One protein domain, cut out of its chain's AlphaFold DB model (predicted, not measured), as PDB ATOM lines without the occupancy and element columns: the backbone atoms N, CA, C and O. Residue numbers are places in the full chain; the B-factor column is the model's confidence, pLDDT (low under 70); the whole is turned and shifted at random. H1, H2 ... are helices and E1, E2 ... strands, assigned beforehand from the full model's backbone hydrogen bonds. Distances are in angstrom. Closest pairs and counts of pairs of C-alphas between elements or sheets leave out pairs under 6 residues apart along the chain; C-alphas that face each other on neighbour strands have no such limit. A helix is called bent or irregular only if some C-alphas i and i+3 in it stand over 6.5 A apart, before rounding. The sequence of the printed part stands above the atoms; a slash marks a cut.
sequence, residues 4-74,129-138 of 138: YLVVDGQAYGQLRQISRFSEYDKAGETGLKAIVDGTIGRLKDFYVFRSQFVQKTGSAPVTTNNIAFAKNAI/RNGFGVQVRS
ATOM      1  N   TYR A   4     211.848 270.024 212.067       92.06
ATOM      2  CA  TYR A   4     212.557 269.348 213.140       92.06
ATOM      3  C   TYR A   4     211.810 269.532 214.452       92.06
ATOM      4  O   TYR A   4     211.277 270.607 214.721       92.06
ATOM      5  N   LEU A   5     211.768 268.479 215.256       91.25
ATOM      6  CA  LEU A   5     211.236 268.473 216.610       91.25
ATOM      7  C   LEU A   5     212.332 267.943 217.531       91.25
ATOM      8  O   LEU A   5     212.741 266.793 217.403       91.25
ATOM      9  N   VAL A   6     212.814 268.778 218.443       91.88
ATOM     10  CA  VAL A   6     213.839 268.410 219.421       91.88
ATOM     11  C   VAL A   6     213.184 268.336 220.790       91.88
ATOM     12  O   VAL A   6     212.666 269.338 221.286       91.88
ATOM     13  N   VAL A   7     213.207 267.144 221.377       91.44
ATOM     14  CA  VAL A   7     212.573 266.837 222.662       91.44
ATOM     15  C   VAL A   7     213.574 266.285 223.668       91.44
ATOM     16  O   VAL A   7     214.616 265.732 223.300       91.44
ATOM     17  N   ASP A   8     213.252 266.433 224.948       91.12
ATOM     18  CA  ASP A   8     214.017 265.840 226.035       91.12
ATOM     19  C   ASP A   8     213.840 264.309 226.104       91.12
ATOM     20  O   ASP A   8     213.026 263.703 225.398       91.12
ATOM     21  N   GLY A   9     214.643 263.650 226.943       86.38
ATOM     22  CA  GLY A   9     214.623 262.193 227.059       86.38
ATOM     23  C   GLY A   9     213.286 261.611 227.533       86.38
ATOM     24  O   GLY A   9     212.897 260.546 227.054       86.38
ATOM     25  N   GLN A  10     212.582 262.301 228.436       86.94
ATOM     26  CA  GLN A  10     211.314 261.830 228.999       86.94
ATOM     27  C   GLN A  10     210.173 261.975 227.989       86.94
ATOM     28  O   GLN A  10     209.481 260.997 227.703       86.94
ATOM     29  N   ALA A  11     210.039 263.149 227.367       85.56
ATOM     30  CA  ALA A  11     209.063 263.397 226.314       85.56
ATOM     31  C   ALA A  11     209.295 262.470 225.110       85.56
ATOM     32  O   ALA A  11     208.342 261.927 224.558       85.56
ATOM     33  N   TYR A  12     210.552 262.199 224.736       85.56
ATOM     34  CA  TYR A  12     210.858 261.215 223.692       85.56
ATOM     35  C   TYR A  12     210.390 259.798 224.067       85.56
ATOM     36  O   TYR A  12     209.863 259.078 223.219       85.56
ATOM     37  N   GLY A  13     210.547 259.395 225.333       82.62
ATOM     38  CA  GLY A  13     210.033 258.121 225.844       82.62
ATOM     39  C   GLY A  13     208.508 258.024 225.754       82.62
ATOM     40  O   GLY A  13     207.986 257.028 225.259       82.62
ATOM     41  N   GLN A  14     207.797 259.083 226.144       83.81
ATOM     42  CA  GLN A  14     206.336 259.156 226.039       83.81
ATOM     43  C   GLN A  14     205.855 259.134 224.582       83.81
ATOM     44  O   GLN A  14     204.887 258.448 224.261       83.81
ATOM     45  N   LEU A  15     206.560 259.815 223.669       80.31
ATOM     46  CA  LEU A  15     206.240 259.788 222.237       80.31
ATOM     47  C   LEU A  15     206.333 258.373 221.641       80.31
ATOM     48  O   LEU A  15     205.561 258.050 220.741       80.31
ATOM     49  N   ARG A  16     207.230 257.516 222.150       75.19
ATOM     50  CA  ARG A  16     207.337 256.110 221.715       75.19
ATOM     51  C   ARG A  16     206.144 255.261 222.146       75.19
ATOM     52  O   ARG A  16     205.831 254.286 221.477       75.19
ATOM     53  N   GLN A  17     205.506 255.616 223.257       72.94
ATOM     54  CA  GLN A  17     204.381 254.874 223.828       72.94
ATOM     55  C   GLN A  17     203.034 255.247 223.198       72.94
ATOM     56  O   GLN A  17     202.013 254.651 223.532       72.94
ATOM     57  N   ILE A  18     202.997 256.235 222.297       74.69
ATOM     58  CA  ILE A  18     201.771 256.593 221.583       74.69
ATOM     59  C   ILE A  18     201.303 255.376 220.776       74.69
ATOM     60  O   ILE A  18     202.043 254.872 219.933       74.69
ATOM     61  N   SER A  19     200.048 254.960 220.980       58.06
ATOM     62  CA  SER A  19     199.468 253.725 220.420       58.06
ATOM     63  C   SER A  19     199.634 253.569 218.905       58.06
ATOM     64  O   SER A  19     199.825 252.468 218.401       58.06
ATOM     65  N   ARG A  20     199.674 254.683 218.163       62.97
ATOM     66  CA  ARG A  20     199.937 254.698 216.712       62.97
ATOM     67  C   ARG A  20     201.345 254.236 216.307       62.97
ATOM     68  O   ARG A  20     201.553 254.032 215.117       62.97
ATOM     69  N   PHE A  21     202.286 254.107 217.242       56.25
ATOM     70  CA  PHE A  21     203.657 253.633 217.008       56.25
ATOM     71  C   PHE A  21     203.964 252.293 217.684       56.25
ATOM     72  O   PHE A  21     204.928 251.643 217.293       56.25
ATOM     73  N   SER A  22     203.162 251.872 218.666       54.66
ATOM     74  CA  SER A  22     203.362 250.622 219.411       54.66
ATOM     75  C   SER A  22     202.426 249.489 218.983       54.66
ATOM     76  O   SER A  22     202.696 248.332 219.290       54.66
ATOM     77  N   GLU A  23     201.326 249.788 218.287       57.34
ATOM     78  CA  GLU A  23     200.397 248.770 217.783       57.34
ATOM     79  C   GLU A  23     200.792 248.326 216.369       57.34
ATOM     80  O   GLU A  23     200.757 249.118 215.422       57.34
ATOM     81  N   TYR A  24     201.126 247.040 216.216       47.31
ATOM     82  CA  TYR A  24     201.482 246.433 214.927       47.31
ATOM     83  C   TYR A  24     200.383 246.634 213.867       47.31
ATOM     84  O   TYR A  24     200.689 247.014 212.736       47.31
ATOM     85  N   ASP A  25     199.110 246.522 214.267       50.84
ATOM     86  CA  ASP A  25     197.940 246.695 213.392       50.84
ATOM     87  C   ASP A  25     197.806 248.101 212.786       50.84
ATOM     88  O   ASP A  25     197.179 248.265 211.739       50.84
ATOM     89  N   LYS A  26     198.384 249.136 213.416       56.09
ATOM     90  CA  LYS A  26     198.275 250.534 212.948       56.09
ATOM     91  C   LYS A  26     199.581 251.121 212.427       56.09
ATOM     92  O   LYS A  26     199.540 252.103 211.686       56.09
ATOM     93  N   ALA A  27     200.720 250.556 212.822       55.62
ATOM     94  CA  ALA A  27     202.043 251.117 212.567       55.62
ATOM     95  C   ALA A  27     202.850 250.362 211.490       55.62
ATOM     96  O   ALA A  27     203.833 250.909 210.975       55.62
ATOM     97  N   GLY A  28     202.457 249.131 211.134       60.94
ATOM     98  CA  GLY A  28     203.164 248.304 210.149       60.94
ATOM     99  C   GLY A  28     204.663 248.148 210.463       60.94
ATOM    100  O   GLY A  28     205.073 248.152 211.624       60.94
ATOM    101  N   GLU A  29     205.516 248.078 209.432       59.72
ATOM    102  CA  GLU A  29     206.981 247.935 209.583       59.72
ATOM    103  C   GLU A  29     207.627 249.085 210.391       59.72
ATOM    104  O   GLU A  29     208.646 248.903 211.060       59.72
ATOM    105  N   THR A  30     207.011 250.273 210.390       54.50
ATOM    106  CA  THR A  30     207.540 251.455 211.096       54.50
ATOM    107  C   THR A  30     207.353 251.338 212.609       54.50
ATOM    108  O   THR A  30     208.222 251.761 213.370       54.50
ATOM    109  N   GLY A  31     206.260 250.711 213.060       55.81
ATOM    110  CA  GLY A  31     206.067 250.379 214.473       55.81
ATOM    111  C   GLY A  31     207.034 249.308 214.956       55.81
ATOM    112  O   GLY A  31     207.585 249.425 216.047       55.81
ATOM    113  N   LEU A  32     207.331 248.314 214.111       55.84
ATOM    114  CA  LEU A  32     208.310 247.281 214.443       55.84
ATOM    115  C   LEU A  32     209.707 247.886 214.666       55.84
ATOM    116  O   LEU A  32     210.343 247.575 215.667       55.84
ATOM    117  N   LYS A  33     210.153 248.831 213.823       58.59
ATOM    118  CA  LYS A  33     211.428 249.556 214.028       58.59
ATOM    119  C   LYS A  33     211.406 250.477 215.252       58.59
ATOM    120  O   LYS A  33     212.401 250.574 215.963       58.59
ATOM    121  N   ALA A  34     210.278 251.112 215.563       58.59
ATOM    122  CA  ALA A  34     210.162 251.930 216.773       58.59
ATOM    123  C   ALA A  34     210.199 251.097 218.071       58.59
ATOM    124  O   ALA A  34     210.695 251.572 219.100       58.59
ATOM    125  N   ILE A  35     209.707 249.856 218.026       60.59
ATOM    126  CA  ILE A  35     209.780 248.899 219.138       60.59
ATOM    127  C   ILE A  35     211.189 248.296 219.244       60.59
ATOM    128  O   ILE A  35     211.741 248.273 220.342       60.59
ATOM    129  N   VAL A  36     211.782 247.870 218.121       61.78
ATOM    130  CA  VAL A  36     213.081 247.170 218.072       61.78
ATOM    131  C   VAL A  36     214.268 248.131 218.217       61.78
ATOM    132  O   VAL A  36     215.072 247.968 219.130       61.78
ATOM    133  N   ASP A  37     214.358 249.173 217.386       64.44
ATOM    134  CA  ASP A  37     215.491 250.121 217.382       64.44
ATOM    135  C   ASP A  37     215.304 251.260 218.389       64.44
ATOM    136  O   ASP A  37     216.224 252.014 218.711       64.44
ATOM    137  N   GLY A  38     214.076 251.442 218.871       65.75
ATOM    138  CA  GLY A  38     213.738 252.506 219.801       65.75
ATOM    139  C   GLY A  38     213.805 253.919 219.234       65.75
ATOM    140  O   GLY A  38     213.863 254.895 219.996       65.75
ATOM    141  N   THR A  39     213.773 254.041 217.906       69.62
ATOM    142  CA  THR A  39     213.797 255.318 217.195       69.62
ATOM    143  C   THR A  39     212.429 255.644 216.587       69.62
ATOM    144  O   THR A  39     211.791 254.794 215.980       69.62
ATOM    145  N   ILE A  40     211.948 256.881 216.772       71.38
ATOM    146  CA  ILE A  40     210.655 257.345 216.223       71.38
ATOM    147  C   ILE A  40     210.818 257.811 214.761       71.38
ATOM    148  O   ILE A  40     209.860 257.814 213.991       71.38
ATOM    149  N   GLY A  41     212.032 258.200 214.351       75.69
ATOM    150  CA  GLY A  41     212.340 258.650 212.992       75.69
ATOM    151  C   GLY A  41     211.635 259.961 212.622       75.69
ATOM    152  O   GLY A  41     212.169 261.050 212.849       75.69
ATOM    153  N   ARG A  42     210.433 259.867 212.038       77.19
ATOM    154  CA  ARG A  42     209.642 261.016 211.569       77.19
ATOM    155  C   ARG A  42     208.198 260.941 212.069       77.19
ATOM    156  O   ARG A  42     207.489 259.978 211.805       77.19
ATOM    157  N   LEU A  43     207.740 262.004 212.723       77.44
ATOM    158  CA  LEU A  43     206.391 262.153 213.267       77.44
ATOM    159  C   LEU A  43     205.652 263.272 212.533       77.44
ATOM    160  O   LEU A  43     206.065 264.424 212.622       77.44
ATOM    161  N   LYS A  44     204.540 262.960 211.851       75.31
ATOM    162  CA  LYS A  44     203.669 263.957 211.185       75.31
ATOM    163  C   LYS A  44     204.468 265.038 210.436       75.31
ATOM    164  O   LYS A  44     204.271 266.224 210.672       75.31
ATOM    165  N   ASP A  45     205.383 264.608 209.565       80.75
ATOM    166  CA  ASP A  45     206.280 265.460 208.762       80.75
ATOM    167  C   ASP A  45     207.515 266.046 209.495       80.75
ATOM    168  O   ASP A  45     208.459 266.462 208.824       80.75
ATOM    169  N   PHE A  46     207.599 265.987 210.829       83.88
ATOM    170  CA  PHE A  46     208.765 266.424 211.614       83.88
ATOM    171  C   PHE A  46     209.782 265.302 211.832       83.88
ATOM    172  O   PHE A  46     209.424 264.208 212.263       83.88
ATOM    173  N   TYR A  47     211.062 265.586 211.612       87.81
ATOM    174  CA  TYR A  47     212.150 264.735 212.094       87.81
ATOM    175  C   TYR A  47     212.310 264.920 213.599       87.81
ATOM    176  O   TYR A  47     212.520 266.043 214.058       87.81
ATOM    177  N   VAL A  48     212.187 263.830 214.356       88.00
ATOM    178  CA  VAL A  48     212.214 263.884 215.821       88.00
ATOM    179  C   VAL A  48     213.601 263.518 216.320       88.00
ATOM    180  O   VAL A  48     214.107 262.433 216.040       88.00
ATOM    181  N   PHE A  49     214.191 264.409 217.104       88.62
ATOM    182  CA  PHE A  49     215.478 264.212 217.746       88.62
ATOM    183  C   PHE A  49     215.343 264.284 219.259       88.62
ATOM    184  O   PHE A  49     214.572 265.075 219.803       88.62
ATOM    185  N   ARG A  50     216.152 263.474 219.936       89.56
ATOM    186  CA  ARG A  50     216.315 263.518 221.385       89.56
ATOM    187  C   ARG A  50     217.545 264.348 221.730       89.56
ATOM    188  O   ARG A  50     218.621 264.078 221.202       89.56
ATOM    189  N   SER A  51     217.407 265.292 222.655       90.31
ATOM    190  CA  SER A  51     218.529 266.052 223.214       90.31
ATOM    191  C   SER A  51     218.514 266.005 224.740       90.31
ATOM    192  O   SER A  51     217.463 266.119 225.360       90.31
ATOM    193  N   GLN A  52     219.693 265.856 225.349       88.75
ATOM    194  CA  GLN A  52     219.859 265.965 226.806       88.75
ATOM    195  C   GLN A  52     220.055 267.414 227.270       88.75
ATOM    196  O   GLN A  52     220.004 267.691 228.462       88.75
ATOM    197  N   PHE A  53     220.255 268.345 226.333       89.38
ATOM    198  CA  PHE A  53     220.534 269.755 226.615       89.38
ATOM    199  C   PHE A  53     219.293 270.652 226.490       89.38
ATOM    200  O   PHE A  53     219.410 271.876 226.399       89.38
ATOM    201  N   VAL A  54     218.097 270.056 226.465       89.19
ATOM    202  CA  VAL A  54     216.838 270.805 226.498       89.19
ATOM    203  C   VAL A  54     216.717 271.517 227.844       89.19
ATOM    204  O   VAL A  54     216.830 270.897 228.900       89.19
ATOM    205  N   GLN A  55     216.494 272.830 227.801       89.31
ATOM    206  CA  GLN A  55     216.433 273.665 228.997       89.31
ATOM    207  C   GLN A  55     215.172 273.374 229.815       89.31
ATOM    208  O   GLN A  55     214.073 273.241 229.267       89.31
ATOM    209  N   LYS A  56     215.338 273.321 231.136       89.44
ATOM    210  CA  LYS A  56     214.268 273.092 232.112       89.44
ATOM    211  C   LYS A  56     214.175 274.290 233.048       89.44
ATOM    212  O   LYS A  56     215.197 274.867 233.411       89.44
ATOM    213  N   THR A  57     212.964 274.685 233.418       89.25
ATOM    214  CA  THR A  57     212.717 275.867 234.257       89.25
ATOM    215  C   THR A  57     211.837 275.503 235.450       89.25
ATOM    216  O   THR A  57     210.846 274.795 235.287       89.25
ATOM    217  N   GLY A  58     212.178 276.022 236.633       81.81
ATOM    218  CA  GLY A  58     211.441 275.797 237.883       81.81
ATOM    219  C   GLY A  58     211.980 274.633 238.723       81.81
ATOM    220  O   GLY A  58     212.809 273.854 238.262       81.81
ATOM    221  N   SER A  59     211.515 274.543 239.972       78.00
ATOM    222  CA  SER A  59     211.855 273.473 240.926       78.00
ATOM    223  C   SER A  59     210.694 272.499 241.163       78.00
ATOM    224  O   SER A  59     210.938 271.308 241.326       78.00
ATOM    225  N   ALA A  60     209.442 272.972 241.117       82.00
ATOM    226  CA  ALA A  60     208.229 272.159 241.013       82.00
ATOM    227  C   ALA A  60     207.013 273.057 240.681       82.00
ATOM    228  O   ALA A  60     206.734 273.974 241.455       82.00
ATOM    229  N   PRO A  61     206.270 272.819 239.582       78.38
ATOM    230  CA  PRO A  61     206.534 271.849 238.518       78.38
ATOM    231  C   PRO A  61     207.665 272.312 237.581       78.38
ATOM    232  O   PRO A  61     207.746 273.479 237.199       78.38
ATOM    233  N   VAL A  62     208.544 271.379 237.206       85.62
ATOM    234  CA  VAL A  62     209.628 271.625 236.244       85.62
ATOM    235  C   VAL A  62     209.032 271.674 234.840       85.62
ATOM    236  O   VAL A  62     208.540 270.665 234.348       85.62
ATOM    237  N   THR A  63     209.095 272.832 234.184       86.50
ATOM    238  CA  THR A  63     208.666 272.984 232.788       86.50
ATOM    239  C   THR A  63     209.833 272.674 231.862       86.50
ATOM    240  O   THR A  63     210.889 273.305 231.966       86.50
ATOM    241  N   THR A  64     209.659 271.729 230.941       89.31
ATOM    242  CA  THR A  64     210.685 271.397 229.943       89.31
ATOM    243  C   THR A  64     210.391 272.100 228.622       89.31
ATOM    244  O   THR A  64     209.280 272.040 228.095       89.31
ATOM    245  N   ASN A  65     211.395 272.786 228.079       91.31
ATOM    246  CA  ASN A  65     211.241 273.676 226.932       91.31
ATOM    247  C   ASN A  65     211.731 273.013 225.643       91.31
ATOM    248  O   ASN A  65     212.803 273.338 225.133       91.31
ATOM    249  N   ASN A  66     210.939 272.083 225.111       91.69
ATOM    250  CA  ASN A  66     211.209 271.467 223.813       91.69
ATOM    251  C   ASN A  66     210.993 272.488 222.681       91.69
ATOM    252  O   ASN A  66     210.339 273.519 222.866       91.69
ATOM    253  N   ILE A  67     211.520 272.211 221.488       92.12
ATOM    254  CA  ILE A  67     211.398 273.128 220.348       92.12
ATOM    255  C   ILE A  67     211.044 272.380 219.068       92.12
ATOM    256  O   ILE A  67     211.599 271.322 218.772       92.12
ATOM    257  N   ALA A  68     210.137 272.954 218.285       92.00
ATOM    258  CA  ALA A  68     209.859 272.525 216.925       92.00
ATOM    259  C   ALA A  68     210.126 273.683 215.966       92.00
ATOM    260  O   ALA A  68     209.685 274.802 216.214       92.00
ATOM    261  N   PHE A  69     210.859 273.441 214.883       93.50
ATOM    262  CA  PHE A  69     211.261 274.502 213.963       93.50
ATOM    263  C   PHE A  69     211.459 274.000 212.531       93.50
ATOM    264  O   PHE A  69     211.751 272.828 212.291       93.50
ATOM    265  N   ALA A  70     211.300 274.896 211.558       94.12
ATOM    266  CA  ALA A  70     211.678 274.644 210.168       94.12
ATOM    267  C   ALA A  70     213.176 274.913 209.950       94.12
ATOM    268  O   ALA A  70     213.759 275.748 210.638       94.12
ATOM    269  N   LYS A  71     213.802 274.269 208.956       90.38
ATOM    270  CA  LYS A  71     215.242 274.408 208.650       90.38
ATOM    271  C   LYS A  71     215.740 275.860 208.601       90.38
ATOM    272  O   LYS A  71     216.856 276.123 209.029       90.38
ATOM    273  N   ASN A  72     214.921 276.789 208.111       91.62
ATOM    274  CA  ASN A  72     215.291 278.196 207.947       91.62
ATOM    275  C   ASN A  72     214.873 279.098 209.127       91.62
ATOM    276  O   ASN A  72     214.921 280.320 209.006       91.62
ATOM    277  N   ALA A  73     214.406 278.534 210.245       91.88
ATOM    278  CA  ALA A  73     213.949 279.312 211.398       91.88
ATOM    279  C   ALA A  73     215.113 279.862 212.237       91.88
ATOM    280  O   ALA A  73     215.037 280.987 212.731       91.88
ATOM    281  N   ILE A  74     216.186 279.079 212.379       92.06
ATOM    282  CA  ILE A  74     217.344 279.383 213.225       92.06
ATOM    283  C   ILE A  74     218.611 279.243 212.383       92.06
ATOM    284  O   ILE A  74     218.752 278.285 211.625       92.06
ATOM    285  N   ARG A 129     213.464 283.602 211.316       90.88
ATOM    286  CA  ARG A 129     212.014 283.647 211.096       90.88
ATOM    287  C   ARG A 129     211.275 283.213 212.352       90.88
ATOM    288  O   ARG A 129     211.098 282.021 212.593       90.88
ATOM    289  N   ASN A 130     210.791 284.186 213.119       89.38
ATOM    290  CA  ASN A 130     210.141 283.923 214.404       89.38
ATOM    291  C   ASN A 130     208.871 283.057 214.276       89.38
ATOM    292  O   ASN A 130     208.627 282.191 215.101       89.38
ATOM    293  N   GLY A 131     208.098 283.213 213.194       92.00
ATOM    294  CA  GLY A 131     206.884 282.414 212.959       92.00
ATOM    295  C   GLY A 131     207.123 280.951 212.552       92.00
ATOM    296  O   GLY A 131     206.162 280.212 212.371       92.00
ATOM    297  N   PHE A 132     208.379 280.531 212.368       90.75
ATOM    298  CA  PHE A 132     208.742 279.189 211.887       90.75
ATOM    299  C   PHE A 132     209.380 278.321 212.982       90.75
ATOM    300  O   PHE A 132     209.904 277.243 212.691       90.75
ATOM    301  N   GLY A 133     209.332 278.785 214.232       89.81
ATOM    302  CA  GLY A 133     209.732 278.043 215.418       89.81
ATOM    303  C   GLY A 133     208.666 278.166 216.501       89.81
ATOM    304  O   GLY A 133     208.066 279.222 216.673       89.81
ATOM    305  N   VAL A 134     208.423 277.085 217.232       91.50
ATOM    306  CA  VAL A 134     207.518 277.068 218.378       91.50
ATOM    307  C   VAL A 134     208.167 276.321 219.533       91.50
ATOM    308  O   VAL A 134     208.786 275.269 219.358       91.50
ATOM    309  N   GLN A 135     208.018 276.879 220.727       89.56
ATOM    310  CA  GLN A 135     208.376 276.205 221.962       89.56
ATOM    311  C   GLN A 135     207.250 275.241 222.343       89.56
ATOM    312  O   GLN A 135     206.099 275.649 222.498       89.56
ATOM    313  N   VAL A 136     207.585 273.968 222.515       86.94
ATOM    314  CA  VAL A 136     206.661 272.921 222.954       86.94
ATOM    315  C   VAL A 136     206.967 272.619 224.413       86.94
ATOM    316  O   VAL A 136     208.050 272.146 224.745       86.94
ATOM    317  N   ARG A 137     206.025 272.925 225.303       86.06
ATOM    318  CA  ARG A 137     206.191 272.679 226.738       86.06
ATOM    319  C   ARG A 137     205.703 271.278 227.098       86.06
ATOM    320  O   ARG A 137     204.725 270.808 226.519       86.06
ATOM    321  N   SER A 138     206.384 270.651 228.051       73.06
ATOM    322  CA  SER A 138     205.929 269.454 228.769       73.06
ATOM    323  C   SER A 138     206.119 269.641 230.262       73.06
ATOM    324  O   SER A 138     207.184 270.210 230.617       73.06
TER     325      SER A 138
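This is residues 4 to 74 and 129 to 138 of the 138 residues of an uncharacterized protein of Bryobacteraceae bacterium (UniProt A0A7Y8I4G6). A small, strongly twisted four-stranded sheet makes one part of this model, with H1 over one of its faces; H2 and the irregular H3 pack on each other as a small separate lobe away from the sheet. Residues 51 to 62, with no named element, loop away between E2 and E3, their C-alphas 10 to 23 A from the mean of all C-alphas. The printed part has 81 residues, with elements in the order E1, H1, H2, H3, E2, E3, E4, and its class is mixed, helices and strands. The mixed sheet has the order E2, E1, E3, E4. The whole is only just compact, close to loose, with a radius of gyration of the C-alphas of 14.0 A, and flat, spanning 38 by 33 by 17 A.

Start at E1, residues 4 to 7, an inner strand of the sheet. On one side find E2, residues 46 to 50, an edge strand parallel to E1 at 31 degrees, with N 5 and O 47 2.8 A apart. On the other side of E1 is E3, residues 63 to 70, antiparallel at 168 degrees, with N 6 and O 67 2.8 A apart. E4, residues 133 to 137, the other edge strand, is the neighbour of E3 and antiparallel to it at 155 degrees, with N 68 and O 134 2.9 A apart. After E1 comes H1, residues 9 to 16, which is on the sheet at a height of 8.3 A. It lies over E1, and only just not over E2, on which 2 of its C-alphas fall. It runs along the strands, at 3 degrees to E1 on the local plane. Next, H2, residues 19 to 22, and H3, residues 24 to 36, touch, with their closest C-alphas, those of Phe 21 and Gly 31, 4.8 A apart. Neither is on the sheet. H1 and H3 are close but not clearly touching, the closest C-alphas being those of Arg 16 and Ala 34, 7.1 A apart. E1, H1, H2, H3 and E2 form a strand-helix-strand unit, two parallel neighbour strands with helices between. Every O i to N i+4 pair of H1 is within hydrogen-bond range, against 7 of 9 in H3; H2 is too short for such a pair.

Find C-alpha 4 at (212.557, 269.348, 213.140), where E1 begins its 9.8 A. H1 runs 10.9 A, H2 5.1 A and H3 12.0 A; H3 is irregular, with C-alphas 26 and 29 9.7 A apart. E2 covers 12.7 A. E3, the longest strand, goes 22.9 A from C-alpha 63 at (208.666, 272.984, 232.788), and E4 goes 13.0 A to C-alpha 137 at (206.191, 272.679, 226.738).

The C-alphas farthest apart, those of Asp 25 and Ser 59, are 40.9 A apart. Residues 75 to 128 are not printed, and C-alphas 74 and 129 are 7.2 A apart across the cut. The link from E2 to E3 is long. Mean pLDDT of the printed part is 79.0, and residues 19 to 39 are under 70.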